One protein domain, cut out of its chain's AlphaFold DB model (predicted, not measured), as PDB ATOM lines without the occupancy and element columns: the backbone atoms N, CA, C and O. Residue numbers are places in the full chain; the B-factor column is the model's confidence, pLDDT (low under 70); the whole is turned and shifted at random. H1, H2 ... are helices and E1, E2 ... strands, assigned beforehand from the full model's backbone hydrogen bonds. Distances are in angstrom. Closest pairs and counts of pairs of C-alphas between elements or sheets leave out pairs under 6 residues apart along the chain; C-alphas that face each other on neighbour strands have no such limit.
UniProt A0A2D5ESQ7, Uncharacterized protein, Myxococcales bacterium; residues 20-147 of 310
ATOM      1  N   PRO A  20     181.180 181.618 240.894       74.12
ATOM      2  CA  PRO A  20     180.364 180.417 240.788       74.12
ATOM      3  C   PRO A  20     180.986 179.263 241.577       74.12
ATOM      4  O   PRO A  20     182.138 178.887 241.343       74.12
ATOM      5  N   GLN A  21     180.220 178.701 242.512       81.00
ATOM      6  CA  GLN A  21     180.661 177.555 243.296       81.00
ATOM      7  C   GLN A  21     180.777 176.336 242.375       81.00
ATOM      8  O   GLN A  21     179.811 175.930 241.725       81.00
ATOM      9  N   ARG A  22     181.974 175.749 242.308       87.69
ATOM     10  CA  ARG A  22     182.183 174.469 241.623       87.69
ATOM     11  C   ARG A  22     181.622 173.329 242.484       87.69
ATOM     12  O   ARG A  22     181.724 173.419 243.708       87.69
ATOM     13  N   PRO A  23     181.101 172.243 241.879       92.06
ATOM     14  CA  PRO A  23     180.578 171.112 242.644       92.06
ATOM     15  C   PRO A  23     181.605 170.498 243.598       92.06
ATOM     16  O   PRO A  23     181.291 170.234 244.752       92.06
ATOM     17  N   ALA A  24     182.851 170.330 243.149       92.81
ATOM     18  CA  ALA A  24     183.976 169.966 244.003       92.81
ATOM     19  C   ALA A  24     184.789 171.213 244.372       92.81
ATOM     20  O   ALA A  24     185.016 172.093 243.533       92.81
ATOM     21  N   HIS A  25     185.250 171.277 245.620       91.62
ATOM     22  CA  HIS A  25     186.162 172.322 246.059       91.62
ATOM     23  C   HIS A  25     187.479 172.234 245.273       91.62
ATOM     24  O   HIS A  25     188.045 171.146 245.164       91.62
ATOM     25  N   PRO A  26     187.988 173.347 244.712       89.38
ATOM     26  CA  PRO A  26     189.128 173.297 243.799       89.38
ATOM     27  C   PRO A  26     190.469 173.030 244.494       89.38
ATOM     28  O   PRO A  26     191.444 172.738 243.810       89.38
ATOM     29  N   ARG A  27     190.544 173.160 245.824       90.31
ATOM     30  CA  ARG A  27     191.772 172.931 246.598       90.31
ATOM     31  C   ARG A  27     191.719 171.598 247.330       90.31
ATOM     32  O   ARG A  27     190.676 171.239 247.877       90.31
ATOM     33  N   VAL A  28     192.878 170.955 247.406       94.88
ATOM     34  CA  VAL A  28     193.148 169.824 248.293       94.88
ATOM     35  C   VAL A  28     193.684 170.378 249.609       94.88
ATOM     36  O   VAL A  28     194.647 171.141 249.616       94.88
ATOM     37  N   VAL A  29     193.033 170.040 250.718       95.44
ATOM     38  CA  VAL A  29     193.400 170.515 252.057       95.44
ATOM     39  C   VAL A  29     194.375 169.527 252.686       95.44
ATOM     40  O   VAL A  29     194.104 168.330 252.704       95.44
ATOM     41  N   THR A  30     195.484 170.007 253.238       95.12
ATOM     42  CA  THR A  30     196.406 169.169 254.018       95.12
ATOM     43  C   THR A  30     195.986 169.171 255.485       95.12
ATOM     44  O   THR A  30     195.855 170.231 256.093       95.12
ATOM     45  N   LEU A  31     195.766 167.984 256.048       94.88
ATOM     46  CA  LEU A  31     195.319 167.776 257.424       94.88
ATOM     47  C   LEU A  31     196.410 167.024 258.203       94.88
ATOM     48  O   LEU A  31     196.732 165.895 257.828       94.88
ATOM     49  N   PRO A  32     196.990 167.589 259.271       94.50
ATOM     50  CA  PRO A  32     198.064 166.932 260.009       94.50
ATOM     51  C   PRO A  32     197.565 165.680 260.759       94.50
ATOM     52  O   PRO A  32     196.521 165.697 261.405       94.50
ATOM     53  N   LEU A  33     198.341 164.593 260.700       93.12
ATOM     54  CA  LEU A  33     198.129 163.325 261.426       93.12
ATOM     55  C   LEU A  33     199.218 163.058 262.489       93.12
ATOM     56  O   LEU A  33     199.251 161.998 263.121       93.12
ATOM     57  N   GLY A  34     200.150 163.995 262.657       90.81
ATOM     58  CA  GLY A  34     201.325 163.897 263.518       90.81
ATOM     59  C   GLY A  34     202.438 164.817 263.015       90.81
ATOM     60  O   GLY A  34     202.188 165.660 262.161       90.81
ATOM     61  N   GLU A  35     203.656 164.643 263.532       86.31
ATOM     62  CA  GLU A  35     204.797 165.521 263.211       86.31
ATOM     63  C   GLU A  35     205.256 165.425 261.747       86.31
ATOM     64  O   GLU A  35     205.600 166.439 261.156       86.31
ATOM     65  N   GLU A  36     205.204 164.238 261.134       91.69
ATOM     66  CA  GLU A  36     205.699 164.010 259.760       91.69
ATOM     67  C   GLU A  36     204.662 163.318 258.867       91.69
ATOM     68  O   GLU A  36     204.993 162.626 257.904       91.69
ATOM     69  N   ARG A  37     203.382 163.421 259.222       95.88
ATOM     70  CA  ARG A  37     202.319 162.656 258.566       95.88
ATOM     71  C   ARG A  37     201.103 163.519 258.359       95.88
ATOM     72  O   ARG A  37     200.708 164.250 259.266       95.88
ATOM     73  N   PHE A  38     200.468 163.381 257.207       97.06
ATOM     74  CA  PHE A  38     199.258 164.128 256.897       97.06
ATOM     75  C   PHE A  38     198.260 163.312 256.072       97.06
ATOM     76  O   PHE A  38     198.560 162.240 255.542       97.06
ATOM     77  N   ALA A  39     197.038 163.824 255.982       97.56
ATOM     78  CA  ALA A  39     196.015 163.372 255.058       97.56
ATOM     79  C   ALA A  39     195.671 164.486 254.071       97.56
ATOM     80  O   ALA A  39     195.615 165.658 254.442       97.56
ATOM     81  N   TRP A  40     195.360 164.111 252.837       98.19
ATOM     82  CA  TRP A  40     194.691 165.006 251.903       98.19
ATOM     83  C   TRP A  40     193.183 164.980 252.117       98.19
ATOM     84  O   TRP A  40     192.580 163.917 252.263       98.19
ATOM     85  N   GLY A  41     192.574 166.156 252.100       97.88
ATOM     86  CA  GLY A  41     191.147 166.377 252.220       97.88
ATOM     87  C   GLY A  41     190.566 166.986 250.951       97.88
ATOM     88  O   GLY A  41     190.977 168.059 250.512       97.88
ATOM     89  N   LEU A  42     189.577 166.307 250.388       97.94
ATOM     90  CA  LEU A  42     188.736 166.765 249.292       97.94
ATOM     91  C   LEU A  42     187.346 167.103 249.817       97.94
ATOM     92  O   LEU A  42     186.876 166.519 250.799       97.94
ATOM     93  N   VAL A  43     186.656 168.005 249.125       96.69
ATOM     94  CA  VAL A  43     185.301 168.414 249.495       96.69
ATOM     95  C   VAL A  43     184.395 168.421 248.272       96.69
ATOM     96  O   VAL A  43     184.733 169.013 247.248       96.69
ATOM     97  N   LEU A  44     183.230 167.789 248.401       96.19
ATOM     98  CA  LEU A  44     182.144 167.839 247.427       96.19
ATOM     99  C   LEU A  44     180.983 168.652 248.007       96.19
ATOM    100  O   LEU A  44     180.370 168.246 248.992       96.19
ATOM    101  N   TRP A  45     180.684 169.790 247.391       93.94
ATOM    102  CA  TRP A  45     179.607 170.698 247.784       93.94
ATOM    103  C   TRP A  45     178.249 170.276 247.240       93.94
ATOM    104  O   TRP A  45     177.250 170.348 247.951       93.94
ATOM    105  N   SER A  46     178.210 169.861 245.977       93.31
ATOM    106  CA  SER A  46     176.978 169.540 245.259       93.31
ATOM    107  C   SER A  46     177.196 168.423 244.242       93.31
ATOM    108  O   SER A  46     178.333 168.093 243.904       93.31
ATOM    109  N   ASP A  47     176.102 167.827 243.765       94.94
ATOM    110  CA  ASP A  47     176.147 166.836 242.691       94.94
ATOM    111  C   ASP A  47     176.622 167.499 241.377       94.94
ATOM    112  O   ASP A  47     175.968 168.426 240.890       94.94
ATOM    113  N   PRO A  48     177.743 167.048 240.781       95.25
ATOM    114  CA  PRO A  48     178.254 167.577 239.518       95.25
ATOM    115  C   PRO A  48     177.456 167.128 238.283       95.25
ATOM    116  O   PRO A  48     177.805 167.524 237.172       95.25
ATOM    117  N   GLY A  49     176.413 166.311 238.449       95.44
ATOM    118  CA  GLY A  49     175.599 165.767 237.361       95.44
ATOM    119  C   GLY A  49     175.732 164.252 237.199       95.44
ATOM    120  O   GLY A  49     175.635 163.749 236.081       95.44
ATOM    121  N   GLY A  50     175.963 163.521 238.293       95.88
ATOM    122  CA  GLY A  50     176.070 162.063 238.317       95.88
ATOM    123  C   GLY A  50     177.504 161.521 238.430       95.88
ATOM    124  O   GLY A  50     178.468 162.279 238.566       95.88
ATOM    125  N   PRO A  51     177.668 160.183 238.381       96.62
ATOM    126  CA  PRO A  51     178.922 159.511 238.734       96.62
ATOM    127  C   PRO A  51     180.083 159.825 237.780       96.62
ATOM    128  O   PRO A  51     181.212 160.004 238.229       96.62
ATOM    129  N   GLU A  52     179.827 159.950 236.476       96.81
ATOM    130  CA  GLU A  52     180.868 160.291 235.492       96.81
ATOM    131  C   GLU A  52     181.399 161.715 235.699       96.81
ATOM    132  O   GLU A  52     182.611 161.938 235.713       96.81
ATOM    133  N   ALA A  53     180.498 162.674 235.931       96.94
ATOM    134  CA  ALA A  53     180.857 164.058 236.220       96.94
ATOM    135  C   ALA A  53     181.594 164.183 237.564       96.94
ATOM    136  O   ALA A  53     182.537 164.967 237.684       96.94
ATOM    137  N   LEU A  54     181.219 163.369 238.558       97.38
ATOM    138  CA  LEU A  54     181.925 163.284 239.835       97.38
ATOM    139  C   LEU A  54     183.342 162.752 239.658       97.38
ATOM    140  O   LEU A  54     184.288 163.370 240.145       97.38
ATOM    141  N   HIS A  55     183.504 161.649 238.929       96.88
ATOM    142  CA  HIS A  55     184.821 161.111 238.616       96.88
ATOM    143  C   HIS A  55     185.690 162.167 237.915       96.88
ATOM    144  O   HIS A  55     186.812 162.420 238.345       96.88
ATOM    145  N   ALA A  56     185.154 162.838 236.891       96.75
ATOM    146  CA  ALA A  56     185.866 163.877 236.150       96.75
ATOM    147  C   ALA A  56     186.252 165.092 237.013       96.75
ATOM    148  O   ALA A  56     187.311 165.676 236.792       96.75
ATOM    149  N   ALA A  57     185.430 165.468 238.000       96.12
ATOM    150  CA  ALA A  57     185.721 166.584 238.900       96.12
ATOM    151  C   ALA A  57     186.795 166.241 239.948       96.12
ATOM    152  O   ALA A  57     187.622 167.086 240.281       96.12
ATOM    153  N   ILE A  58     186.789 165.008 240.462       97.12
ATOM    154  CA  ILE A  58     187.703 164.556 241.523       97.12
ATOM    155  C   ILE A  58     189.058 164.116 240.963       97.12
ATOM    156  O   ILE A  58     190.089 164.396 241.575       97.12
ATOM    157  N   ARG A  59     189.076 163.478 239.788       97.25
ATOM    158  CA  ARG A  59     190.289 162.963 239.142       97.25
ATOM    159  C   ARG A  59     191.461 163.954 239.119       97.25
ATOM    160  O   ARG A  59     192.513 163.588 239.636       97.25
ATOM    161  N   PRO A  60     191.325 165.187 238.588       96.62
ATOM    162  CA  PRO A  60     192.451 166.114 238.520       96.62
ATOM    163  C   PRO A  60     192.953 166.552 239.901       96.62
ATOM    164  O   PRO A  60     194.133 166.852 240.042       96.62
ATOM    165  N   LEU A  61     192.092 166.563 240.927       97.56
ATOM    166  CA  LEU A  61     192.494 166.896 242.296       97.56
ATOM    167  C   LEU A  61     193.340 165.776 242.907       97.56
ATOM    168  O   LEU A  61     194.370 166.043 243.520       97.56
ATOM    169  N   VAL A  62     192.922 164.521 242.711       98.00
ATOM    170  CA  VAL A  62     193.642 163.340 243.209       98.00
ATOM    171  C   VAL A  62     194.966 163.160 242.479       98.00
ATOM    172  O   VAL A  62     196.009 163.061 243.119       98.00
ATOM    173  N   GLU A  63     194.936 163.143 241.145       97.69
ATOM    174  CA  GLU A  63     196.143 162.967 240.335       97.69
ATOM    175  C   GLU A  63     197.113 164.136 240.531       97.69
ATOM    176  O   GLU A  63     198.315 163.916 240.665       97.69
ATOM    177  N   GLY A  64     196.595 165.364 240.625       96.62
ATOM    178  CA  GLY A  64     197.389 166.559 240.895       96.62
ATOM    179  C   GLY A  64     198.079 166.520 242.258       96.62
ATOM    180  O   GLY A  64     199.277 166.772 242.320       96.62
ATOM    181  N   ALA A  65     197.366 166.159 243.332       97.00
ATOM    182  CA  ALA A  65     197.954 166.046 244.671       97.00
ATOM    183  C   ALA A  65     199.027 164.953 244.746       97.00
ATOM    184  O   ALA A  65     200.101 165.176 245.300       97.00
ATOM    185  N   LEU A  66     198.755 163.788 244.148       97.88
ATOM    186  CA  LEU A  66     199.720 162.695 244.106       97.88
ATOM    187  C   LEU A  66     200.969 163.090 243.323       97.88
ATOM    188  O   LEU A  66     202.073 162.869 243.804       97.88
ATOM    189  N   LEU A  67     200.812 163.691 242.140       97.19
ATOM    190  CA  LEU A  67     201.956 164.145 241.356       97.19
ATOM    191  C   LEU A  67     202.734 165.229 242.093       97.19
ATOM    192  O   LEU A  67     203.940 165.079 242.206       97.19
ATOM    193  N   ALA A  68     202.067 166.242 242.652       95.56
ATOM    194  CA  ALA A  68     202.724 167.309 243.409       95.56
ATOM    195  C   ALA A  68     203.649 166.763 244.505       95.56
ATOM    196  O   ALA A  68     204.743 167.280 244.703       95.56
ATOM    197  N   GLU A  69     203.224 165.699 245.188       96.50
ATOM    198  CA  GLU A  69     204.013 165.066 246.241       96.50
ATOM    199  C   GLU A  69     205.118 164.152 245.693       96.50
ATOM    200  O   GLU A  69     206.267 164.216 246.128       96.50
ATOM    201  N   LEU A  70     204.797 163.305 244.713       97.00
ATOM    202  CA  LEU A  70     205.741 162.349 244.125       97.00
ATOM    203  C   LEU A  70     206.891 163.033 243.372       97.00
ATOM    204  O   LEU A  70     207.948 162.430 243.165       97.00
ATOM    205  N   THR A  71     206.692 164.280 242.951       95.44
ATOM    206  CA  THR A  71     207.648 165.047 242.148       95.44
ATOM    207  C   THR A  71     208.423 166.064 242.969       95.44
ATOM    208  O   THR A  71     209.249 166.775 242.403       95.44
ATOM    209  N   ARG A  72     208.221 166.116 244.294       94.06
ATOM    210  CA  ARG A  72     208.957 167.021 245.184       94.06
ATOM    211  C   ARG A  72     210.463 166.908 244.964       94.06
ATOM    212  O   ARG A  72     211.036 165.811 244.964       94.06
ATOM    213  N   ALA A  73     211.106 168.060 244.800       91.44
ATOM    214  CA  ALA A  73     212.551 168.138 244.688       91.44
ATOM    215  C   ALA A  73     213.232 167.672 245.994       91.44
ATOM    216  O   ALA A  73     212.686 167.869 247.085       91.44
ATOM    217  N   PRO A  74     214.454 167.116 245.918       91.12
ATOM    218  CA  PRO A  74     215.233 166.739 247.096       91.12
ATOM    219  C   PRO A  74     215.325 167.793 248.200       91.12
ATOM    220  O   PRO A  74     215.189 167.452 249.373       91.12
ATOM    221  N   ALA A  75     215.545 169.062 247.840       89.50
ATOM    222  CA  ALA A  75     215.652 170.161 248.798       89.50
ATOM    223  C   ALA A  75     214.360 170.317 249.620       89.50
ATOM    224  O   ALA A  75     214.407 170.323 250.848       89.50
ATOM    225  N   ALA A  76     213.200 170.297 248.955       90.94
ATOM    226  CA  ALA A  76     211.898 170.387 249.615       90.94
ATOM    227  C   ALA A  76     211.634 169.205 250.566       90.94
ATOM    228  O   ALA A  76     211.005 169.379 251.605       90.94
ATOM    229  N   LEU A  77     212.118 168.002 250.236       90.94
ATOM    230  CA  LEU A  77     211.986 166.807 251.087       90.94
ATOM    231  C   LEU A  77     212.912 166.822 252.310       90.94
ATOM    232  O   LEU A  77     212.659 166.110 253.283       90.94
ATOM    233  N   LYS A  78     214.013 167.581 252.253       89.06
ATOM    234  CA  LYS A  78     214.889 167.814 253.410       89.06
ATOM    235  C   LYS A  78     214.283 168.831 254.368       89.06
ATOM    236  O   LYS A  78     214.420 168.663 255.575       89.06
ATOM    237  N   GLU A  79     213.654 169.874 253.831       89.56
ATOM    238  CA  GLU A  79     213.000 170.923 254.620       89.56
ATOM    239  C   GLU A  79     211.732 170.418 255.308       89.56
ATOM    240  O   GLU A  79     211.513 170.708 256.482       89.56
ATOM    241  N   ASP A  80     210.932 169.623 254.597       90.94
ATOM    242  CA  ASP A  80     209.718 169.014 255.124       90.94
ATOM    243  C   ASP A  80     209.715 167.505 254.822       90.94
ATOM    244  O   ASP A  80     209.410 167.090 253.702       90.94
ATOM    245  N   PRO A  81     210.054 166.642 255.791       90.38
ATOM    246  CA  PRO A  81     210.069 165.204 255.569       90.38
ATOM    247  C   PRO A  81     208.672 164.572 255.577       90.38
ATOM    248  O   PRO A  81     208.588 163.351 255.408       90.38
ATOM    249  N   SER A  82     207.609 165.359 255.786       93.56
ATOM    250  CA  SER A  82     206.260 164.837 255.943       93.56
ATOM    251  C   SER A  82     205.767 164.089 254.707       93.56
ATOM    252  O   SER A  82     206.182 164.365 253.580       93.56
ATOM    253  N   HIS A  83     204.893 163.108 254.936       93.62
ATOM    254  CA  HIS A  83     204.335 162.274 253.879       93.62
ATOM    255  C   HIS A  83     202.834 161.990 254.076       93.62
ATOM    256  O   HIS A  83     202.329 161.980 255.208       93.62
ATOM    257  N   PRO A  84     202.108 161.727 252.976       96.56
ATOM    258  CA  PRO A  84     200.689 161.401 253.023       96.56
ATOM    259  C   PRO A  84     200.452 159.962 253.507       96.56
ATOM    260  O   PRO A  84     201.029 159.013 252.980       96.56
ATOM    261  N   GLU A  85     199.525 159.771 254.448       96.38
ATOM    262  CA  GLU A  85     199.030 158.434 254.828       96.38
ATOM    263  C   GLU A  85     197.624 158.145 254.293       96.38
ATOM    264  O   GLU A  85     197.233 156.983 254.143       96.38
ATOM    265  N   ARG A  86     196.817 159.184 254.047       96.69
ATOM    266  CA  ARG A  86     195.409 159.027 253.651       96.69
ATOM    267  C   ARG A  86     194.953 160.094 252.668       96.69
ATOM    268  O   ARG A  86     195.400 161.235 252.719       96.69
ATOM    269  N   LEU A  87     193.972 159.733 251.850       98.00
ATOM    270  CA  LEU A  87     193.143 160.663 251.094       98.00
ATOM    271  C   LEU A  87     191.700 160.530 251.582       98.00
ATOM    272  O   LEU A  87     191.187 159.424 251.757       98.00
ATOM    273  N   ARG A  88     191.044 161.664 251.812       97.75
ATOM    274  CA  ARG A  88     189.693 161.752 252.361       97.75
ATOM    275  C   ARG A  88     188.822 162.630 251.487       97.75
ATOM    276  O   ARG A  88     189.297 163.603 250.916       97.75
ATOM    277  N   LEU A  89     187.536 162.315 251.438       97.88
ATOM    278  CA  LEU A  89     186.522 163.150 250.810       97.88
ATOM    279  C   LEU A  89     185.353 163.332 251.778       97.88
ATOM    280  O   LEU A  89     184.781 162.358 252.270       97.88
ATOM    281  N   VAL A  90     184.999 164.589 252.035       97.62
ATOM    282  CA  VAL A  90     183.768 164.972 252.733       97.62
ATOM    283  C   VAL A  90     182.763 165.447 251.697       97.62
ATOM    284  O   VAL A  90     183.058 166.343 250.906       97.62
ATOM    285  N   ALA A  91     181.578 164.848 251.698       97.00
ATOM    286  CA  ALA A  91     180.517 165.180 250.764       97.00
ATOM    287  C   ALA A  91     179.319 165.781 251.495       97.00
ATOM    288  O   ALA A  91     178.745 165.161 252.389       97.00
ATOM    289  N   PHE A  92     178.932 166.983 251.083       95.50
ATOM    290  CA  PHE A  92     177.725 167.672 251.539       95.50
ATOM    291  C   PHE A  92     176.491 167.327 250.692       95.50
ATOM    292  O   PHE A  92     175.372 167.657 251.070       95.50
ATOM    293  N   ALA A  93     176.685 166.642 249.563       93.62
ATOM    294  CA  ALA A  93     175.621 166.162 248.693       93.62
ATOM    295  C   ALA A  93     175.775 164.665 248.414       93.62
ATOM    296  O   ALA A  93     176.890 164.157 248.278       93.62
ATOM    297  N   GLU A  94     174.644 163.972 248.305       93.56
ATOM    298  CA  GLU A  94     174.589 162.601 247.799       93.56
ATOM    299  C   GLU A  94     174.613 162.620 246.266       93.56
ATOM    300  O   GLU A  94     173.895 163.398 245.637       93.56
ATOM    301  N   VAL A  95     175.417 161.738 245.673       95.69
ATOM    302  CA  VAL A  95     175.478 161.527 244.220       95.69
ATOM    303  C   VAL A  95     175.055 160.086 243.931       95.69
ATOM    304  O   VAL A  95     175.572 159.159 244.565       95.69
ATOM    305  N   PRO A  96     174.140 159.836 242.979       95.19
ATOM    306  CA  PRO A  96     173.795 158.472 242.593       95.19
ATOM    307  C   PRO A  96     175.041 157.678 242.173       95.19
ATOM    308  O   PRO A  96     175.808 158.135 241.327       95.19
ATOM    309  N   ARG A  97     175.223 156.473 242.736       94.25
ATOM    310  CA  ARG A  97     176.369 155.578 242.447       94.25
ATOM    311  C   ARG A  97     177.731 156.231 242.731       94.25
ATOM    312  O   ARG A  97     178.708 156.011 242.016       94.25
ATOM    313  N   MET A  98     177.796 157.058 243.778       95.69
ATOM    314  CA  MET A  98     179.023 157.714 244.238       95.69
ATOM    315  C   MET A  98     180.157 156.722 244.517       95.69
ATOM    316  O   MET A  98     181.311 156.997 244.200       95.69
ATOM    317  N   ASP A  99     179.829 155.551 245.058       93.94
ATOM    318  CA  ASP A  99     180.772 154.462 245.294       93.94
ATOM    319  C   ASP A  99     181.494 154.031 244.013       93.94
ATOM    320  O   ASP A  99     182.709 153.856 244.035       93.94
ATOM    321  N   GLU A 100     180.788 153.931 242.886       92.19
ATOM    322  CA  GLU A 100     181.388 153.532 241.613       92.19
ATOM    323  C   GLU A 100     182.337 154.594 241.055       92.19
ATOM    324  O   GLU A 100     183.439 154.265 240.614       92.19
ATOM    325  N   ALA A 101     181.938 155.867 241.120       94.50
ATOM    326  CA  ALA A 101     182.757 156.989 240.658       94.50
ATOM    327  C   ALA A 101     184.071 157.108 241.446       94.50
ATOM    328  O   ALA A 101     185.126 157.416 240.884       94.50
ATOM    329  N   LEU A 102     183.995 156.856 242.756       95.88
ATOM    330  CA  LEU A 102     185.103 156.992 243.694       95.88
ATOM    331  C   LEU A 102     185.982 155.739 243.787       95.88
ATOM    332  O   LEU A 102     187.144 155.833 244.193       95.88
ATOM    333  N   ARG A 103     185.475 154.580 243.347       92.88
ATOM    334  CA  ARG A 103     186.199 153.300 243.347       92.88
ATOM    335  C   ARG A 103     187.523 153.357 242.587       92.88
ATOM    336  O   ARG A 103     188.492 152.722 243.002       92.88
ATOM    337  N   ALA A 104     187.577 154.132 241.504       92.69
ATOM    338  CA  ALA A 104     188.787 154.338 240.706       92.69
ATOM    339  C   ALA A 104     189.926 155.011 241.499       92.69
ATOM    340  O   ALA A 104     191.091 154.861 241.147       92.69
ATOM    341  N   PHE A 105     189.599 155.714 242.588       96.00
ATOM    342  CA  PHE A 105     190.558 156.369 243.482       96.00
ATOM    343  C   PHE A 105     190.768 155.601 244.791       96.00
ATOM    344  O   PHE A 105     191.455 156.088 245.682       96.00
ATOM    345  N   GLY A 106     190.172 154.412 244.939       94.75
ATOM    346  CA  GLY A 106     190.324 153.594 246.147       94.75
ATOM    347  C   GLY A 106     189.468 154.055 247.324       94.75
ATOM    348  O   GLY A 106     189.468 153.427 248.382       94.75
ATOM    349  N   LEU A 107     188.717 155.141 247.140       95.88
ATOM    350  CA  LEU A 107     187.872 155.732 248.163       95.88
ATOM    351  C   LEU A 107     186.707 154.794 248.492       95.88
ATOM    352  O   LEU A 107     185.961 154.345 247.621       95.88
ATOM    353  N   ARG A 108     186.536 154.534 249.785       94.25
ATOM    354  CA  ARG A 108     185.435 153.755 250.359       94.25
ATOM    355  C   ARG A 108     184.706 154.586 251.401       94.25
ATOM    356  O   ARG A 108     185.295 155.486 252.000       94.25
ATOM    357  N   ARG A 109     183.438 154.262 251.647       94.75
ATOM    358  CA  ARG A 109     182.651 154.946 252.677       94.75
ATOM    359  C   ARG A 109     183.295 154.728 254.046       94.75
ATOM    360  O   ARG A 109     183.637 153.600 254.403       94.75
ATOM    361  N   ALA A 110     183.445 155.811 254.790       94.44
ATOM    362  CA  ALA A 110     184.036 155.850 256.116       94.44
ATOM    363  C   ALA A 110     182.988 156.270 257.152       94.44
ATOM    364  O   ALA A 110     181.983 156.906 256.823       94.44
ATOM    365  N   ALA A 111     183.230 155.921 258.414       94.94
ATOM    366  CA  ALA A 111     182.492 156.520 259.518       94.94
ATOM    367  C   ALA A 111     182.884 157.999 259.671       94.94
ATOM    368  O   ALA A 111     183.997 158.394 259.318       94.94
ATOM    369  N   ALA A 112     181.971 158.803 260.215       93.62
ATOM    370  CA  ALA A 112     182.310 160.147 260.666       93.62
ATOM    371  C   ALA A 112     183.365 160.071 261.778       93.62
ATOM    372  O   ALA A 112     183.312 159.188 262.640       93.62
ATOM    373  N   ASP A 113     184.328 160.987 261.746       92.81
ATOM    374  CA  ASP A 113     185.399 161.083 262.730       92.81
ATOM    375  C   ASP A 113     185.881 162.546 262.872       92.81
ATOM    376  O   ASP A 113     185.527 163.401 262.051       92.81
ATOM    377  N   PRO A 114     186.714 162.855 263.886       93.62
ATOM    378  CA  PRO A 114     187.138 164.230 264.156       93.62
ATOM    379  C   PRO A 114     187.882 164.914 263.003       93.62
ATOM    380  O   PRO A 114     187.777 166.128 262.843       93.62
ATOM    381  N   LEU A 115     188.627 164.153 262.195       91.12
ATOM    382  CA  LEU A 115     189.406 164.706 261.087       91.12
ATOM    383  C   LEU A 115     188.501 165.057 259.896       91.12
ATOM    384  O   LEU A 115     188.698 166.077 259.238       91.12
ATOM    385  N   GLY A 116     187.474 164.242 259.637       92.00
ATOM    386  CA  GLY A 116     186.410 164.569 258.692       92.00
ATOM    387  C   GLY A 116     185.631 165.815 259.116       92.00
ATOM    388  O   GLY A 116     185.347 166.673 258.278       92.00
ATOM    389  N   ASP A 117     185.346 165.958 260.411       92.50
ATOM    390  CA  ASP A 117     184.677 167.144 260.960       92.50
ATOM    391  C   ASP A 117     185.544 168.405 260.855       92.50
ATOM    392  O   ASP A 117     185.037 169.501 260.600       92.50
ATOM    393  N   GLU A 118     186.858 168.270 261.040       93.56
ATOM    394  CA  GLU A 118     187.819 169.354 260.841       93.56
ATOM    395  C   GLU A 118     187.881 169.807 259.382       93.56
ATOM    396  O   GLU A 118     187.760 171.006 259.119       93.56
ATOM    397  N   LEU A 119     187.971 168.864 258.440       94.56
ATOM    398  CA  LEU A 119     187.919 169.159 257.010       94.56
ATOM    399  C   LEU A 119     186.622 169.878 256.633       94.56
ATOM    400  O   LEU A 119     186.657 170.908 255.960       94.56
ATOM    401  N   ALA A 120     185.479 169.379 257.117       93.56
ATOM    402  CA  ALA A 120     184.189 170.019 256.901       93.56
ATOM    403  C   ALA A 120     184.199 171.457 257.438       93.56
ATOM    404  O   ALA A 120     183.800 172.382 256.737       93.56
ATOM    405  N   ARG A 121     184.691 171.679 258.663       92.75
ATOM    406  CA  ARG A 121     184.768 173.011 259.284       92.75
ATOM    407  C   ARG A 121     185.650 173.975 258.493       92.75
ATOM    408  O   ARG A 121     185.237 175.115 258.288       92.75
ATOM    409  N   HIS A 122     186.818 173.524 258.039       91.12
ATOM    410  CA  HIS A 122     187.717 174.326 257.209       91.12
ATOM    411  C   HIS A 122     187.018 174.758 255.916       91.12
ATOM    412  O   HIS A 122     186.931 175.948 255.621       91.12
ATOM    413  N   ALA A 123     186.413 173.796 255.222       90.62
ATOM    414  CA  ALA A 123     185.691 174.035 253.983       90.62
ATOM    415  C   ALA A 123     184.526 175.016 254.174       90.62
ATOM    416  O   ALA A 123     184.338 175.927 253.370       90.62
ATOM    417  N   ARG A 124     183.741 174.858 255.252       91.50
ATOM    418  CA  ARG A 124     182.641 175.778 255.586       91.50
ATOM    419  C   ARG A 124     183.151 177.202 255.822       91.50
ATOM    420  O   ARG A 124     182.497 178.158 255.405       91.50
ATOM    421  N   GLY A 125     184.307 177.342 256.471       89.56
ATOM    422  CA  GLY A 125     184.971 178.627 256.693       89.56
ATOM    423  C   GLY A 125     185.387 179.302 255.385       89.56
ATOM    424  O   GLY A 125     185.061 180.471 255.180       89.56
ATOM    425  N   GLU A 126     186.030 178.558 254.479       87.44
ATOM    426  CA  GLU A 126     186.404 179.053 253.145       87.44
ATOM    427  C   GLU A 126     185.166 179.453 252.326       87.44
ATOM    428  O   GLU A 126     185.109 180.558 251.790       87.44
ATOM    429  N   ALA A 127     184.135 178.604 252.290       86.50
ATOM    430  CA  ALA A 127     182.898 178.881 251.565       86.50
ATOM    431  C   ALA A 127     182.162 180.119 252.115       86.50
ATOM    432  O   ALA A 127     181.738 180.979 251.342       86.50
ATOM    433  N   SER A 128     182.088 180.272 253.441       87.00
ATOM    434  CA  SER A 128     181.488 181.454 254.082       87.00
ATOM    435  C   SER A 128     182.256 182.737 253.756       87.00
ATOM    436  O   SER A 128     181.643 183.768 253.488       87.00
ATOM    437  N   ALA A 129     183.594 182.682 253.733       85.50
ATOM    438  CA  ALA A 129     184.435 183.824 253.370       85.50
ATOM    439  C   ALA A 129     184.230 184.273 251.910       85.50
ATOM    440  O   ALA A 129     184.398 185.450 251.602       85.50
ATOM    441  N   GLN A 130     183.826 183.350 251.032       82.69
ATOM    442  CA  GLN A 130     183.491 183.610 249.627       82.69
ATOM    443  C   GLN A 130     182.002 183.933 249.402       82.69
ATOM    444  O   GLN A 130     181.577 184.143 248.266       82.69
ATOM    445  N   GLY A 131     181.191 183.974 250.467       82.81
ATOM    446  CA  GLY A 131     179.749 184.221 250.381       82.81
ATOM    447  C   GLY A 131     178.953 183.080 249.738       82.81
ATOM    448  O   GLY A 131     177.848 183.308 249.246       82.81
ATOM    449  N   TRP A 132     179.502 181.865 249.709       84.44
ATOM    450  CA  TRP A 132     178.819 180.694 249.166       84.44
ATOM    451  C   TRP A 132     177.791 180.132 250.153       84.44
ATOM    452  O   TRP A 132     178.002 180.199 251.366       84.44
ATOM    453  N   PRO A 133     176.687 179.540 249.660       81.88
ATOM    454  CA  PRO A 133     175.797 178.769 250.512       81.88
ATOM    455  C   PRO A 133     176.556 177.557 251.060       81.88
ATOM    456  O   PRO A 133     177.160 176.787 250.312       81.88
ATOM    457  N   VAL A 134     176.529 177.399 252.380       78.06
ATOM    458  CA  VAL A 134     177.243 176.333 253.078       78.06
ATOM    459  C   VAL A 134     176.227 175.350 253.649       78.06
ATOM    460  O   VAL A 134     175.452 175.745 254.518       78.06
ATOM    461  N   PRO A 135     176.199 174.088 253.191       85.38
ATOM    462  CA  PRO A 135     175.327 173.085 253.785       85.38
ATOM    463  C   PRO A 135     175.700 172.790 255.247       85.38
ATOM    464  O   PRO A 135     176.880 172.649 255.602       85.38
ATOM    465  N   ASP A 136     174.683 172.668 256.100       82.31
ATOM    466  CA  ASP A 136     174.868 172.411 257.531       82.31
ATOM    467  C   ASP A 136     175.258 170.955 257.810       82.31
ATOM    468  O   ASP A 136     176.092 170.691 258.675       82.31
ATOM    469  N   GLU A 137     174.728 170.005 257.042       90.75
ATOM    470  CA  GLU A 137     174.911 168.571 257.278       90.75
ATOM    471  C   GLU A 137     175.887 167.944 256.279       90.75
ATOM    472  O   GLU A 137     175.839 168.209 255.077       90.75
ATOM    473  N   VAL A 138     176.783 167.091 256.782       95.50
ATOM    474  CA  VAL A 138     177.626 166.236 255.941       95.50
ATOM    475  C   VAL A 138     176.821 164.993 255.579       95.50
ATOM    476  O   VAL A 138     176.361 164.274 256.463       95.50
ATOM    477  N   ALA A 139     176.677 164.724 254.285       95.69
ATOM    478  CA  ALA A 139     175.946 163.566 253.784       95.69
ATOM    479  C   ALA A 139     176.760 162.271 253.940       95.69
ATOM    480  O   ALA A 139     176.255 161.241 254.395       95.69
ATOM    481  N   SER A 140     178.050 162.319 253.591       96.94
ATOM    482  CA  SER A 140     178.925 161.150 253.694       96.94
ATOM    483  C   SER A 140     180.411 161.488 253.817       96.94
ATOM    484  O   SER A 140     180.885 162.542 253.388       96.94
ATOM    485  N   HIS A 141     181.155 160.542 254.398       97.50
ATOM    486  CA  HIS A 141     182.612 160.560 254.485       97.50
ATOM    487  C   HIS A 141     183.186 159.396 253.683       97.50
ATOM    488  O   HIS A 141     182.639 158.289 253.695       97.50
ATOM    489  N   TRP A 142     184.313 159.643 253.027       97.44
ATOM    490  CA  TRP A 142     185.041 158.652 252.249       97.44
ATOM    491  C   TRP A 142     186.530 158.736 252.551       97.44
ATOM    492  O   TRP A 142     187.056 159.819 252.814       97.44
ATOM    493  N   GLU A 143     187.211 157.598 252.509       96.56
ATOM    494  CA  GLU A 143     188.650 157.525 252.742       96.56
ATOM    495  C   GLU A 143     189.315 156.445 251.891       96.56
ATOM    496  O   GLU A 143     188.687 155.458 251.510       96.56
ATOM    497  N   VAL A 144     190.607 156.624 251.644       96.06
ATOM    498  CA  VAL A 144     191.522 155.603 251.143       96.06
ATOM    499  C   VAL A 144     192.865 155.777 251.838       96.06
ATOM    500  O   VAL A 144     193.310 156.895 252.107       96.06
ATOM    501  N   GLU A 145     193.504 154.658 252.150       95.50
ATOM    502  CA  GLU A 145     194.857 154.643 252.694       95.50
ATOM    503  C   GLU A 145     195.891 154.636 251.568       95.50
ATOM    504  O   GLU A 145     195.701 154.008 250.522       95.50
ATOM    505  N   LEU A 146     197.014 155.293 251.829       96.19
ATOM    506  CA  LEU A 146     198.223 155.173 251.041       96.19
ATOM    507  C   LEU A 146     199.082 154.061 251.647       96.19
ATOM    508  O   LEU A 146     199.412 154.087 252.829       96.19
ATOM    509  N   ARG A 147     199.410 153.045 250.848       94.69
ATOM    510  CA  ARG A 147     200.207 151.887 251.272       94.69
ATOM    511  C   ARG A 147     201.293 151.590 250.254       94.69
ATOM    512  O   ARG A 147     200.997 151.476 249.071       94.69
TER     513      ARG A 147
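AT A GLANCE: This is residues 20 to 147 of the 310 residues of an uncharacterized protein of Myxococcales bacterium (UniProt A0A2D5ESQ7). A strongly twisted five-stranded sheet is sandwiched between helices: long H1 and short H3 cover one face, H4 crosses the other slantwise. Residues 71 to 76, of which 74 to 76 belong to H2, stick out. The printed part has 128 residues, with four named helices and five named strands, in the order E1 E2 H1 H2 E3 H3 E4 H4 E5; the class is mixed, helices and strands. The mixed sheet runs E1 E2 E3 E5 E4; the whole is compact, radius of gyration of the C-alphas 14.6 A, spanning 41 by 31 by 29 A.

IN THESE COORDINATES: Find C-alpha 29 at (193.400, 170.515, 252.057), where E1, residues 29 to 32, begins. The other strands are E2, 37 to 44, 23.6 A; E3, 83 to 91, 24.2 A; E4, 108 to 110; and E5, 140 to 147, 23.3 A, ending at (200.207, 151.887, 251.272). The helices are H1, 51 to 70, 27.5 A; H2, 74 to 79; H3, 98 to 103; and H4, 114 to 129, 22.5 A.

HOW THE PARTS SIT: Look for N to O pairs within hydrogen-bond range: N 31 and O 39, 2.8 A, in the antiparallel hairpin E1 and E2; N 40 and O 86, 2.9 A, in parallel E2 and E3; N 89 and O 142, 2.9 A, in antiparallel E3 and E5. H1 is over E2 and E3, height 9.9 A; its closest C-alphas to E2 are Leu 61 and Leu 42, 7.9 A. H3, on the same face, touches H1 at Ala 101 and Pro 51, C-alphas 5.0 A apart. H4 is on the opposite face, height 8.3 A. Every O i to N i+4 pair is within range in H2, H3 and H4, and 14 of 16 in H1.

THE WHOLE: C-alphas 75 and 96 are farthest apart, 43.9 A. The printed part has no cut, no link is long, and no printed residue is under 70 in pLDDT.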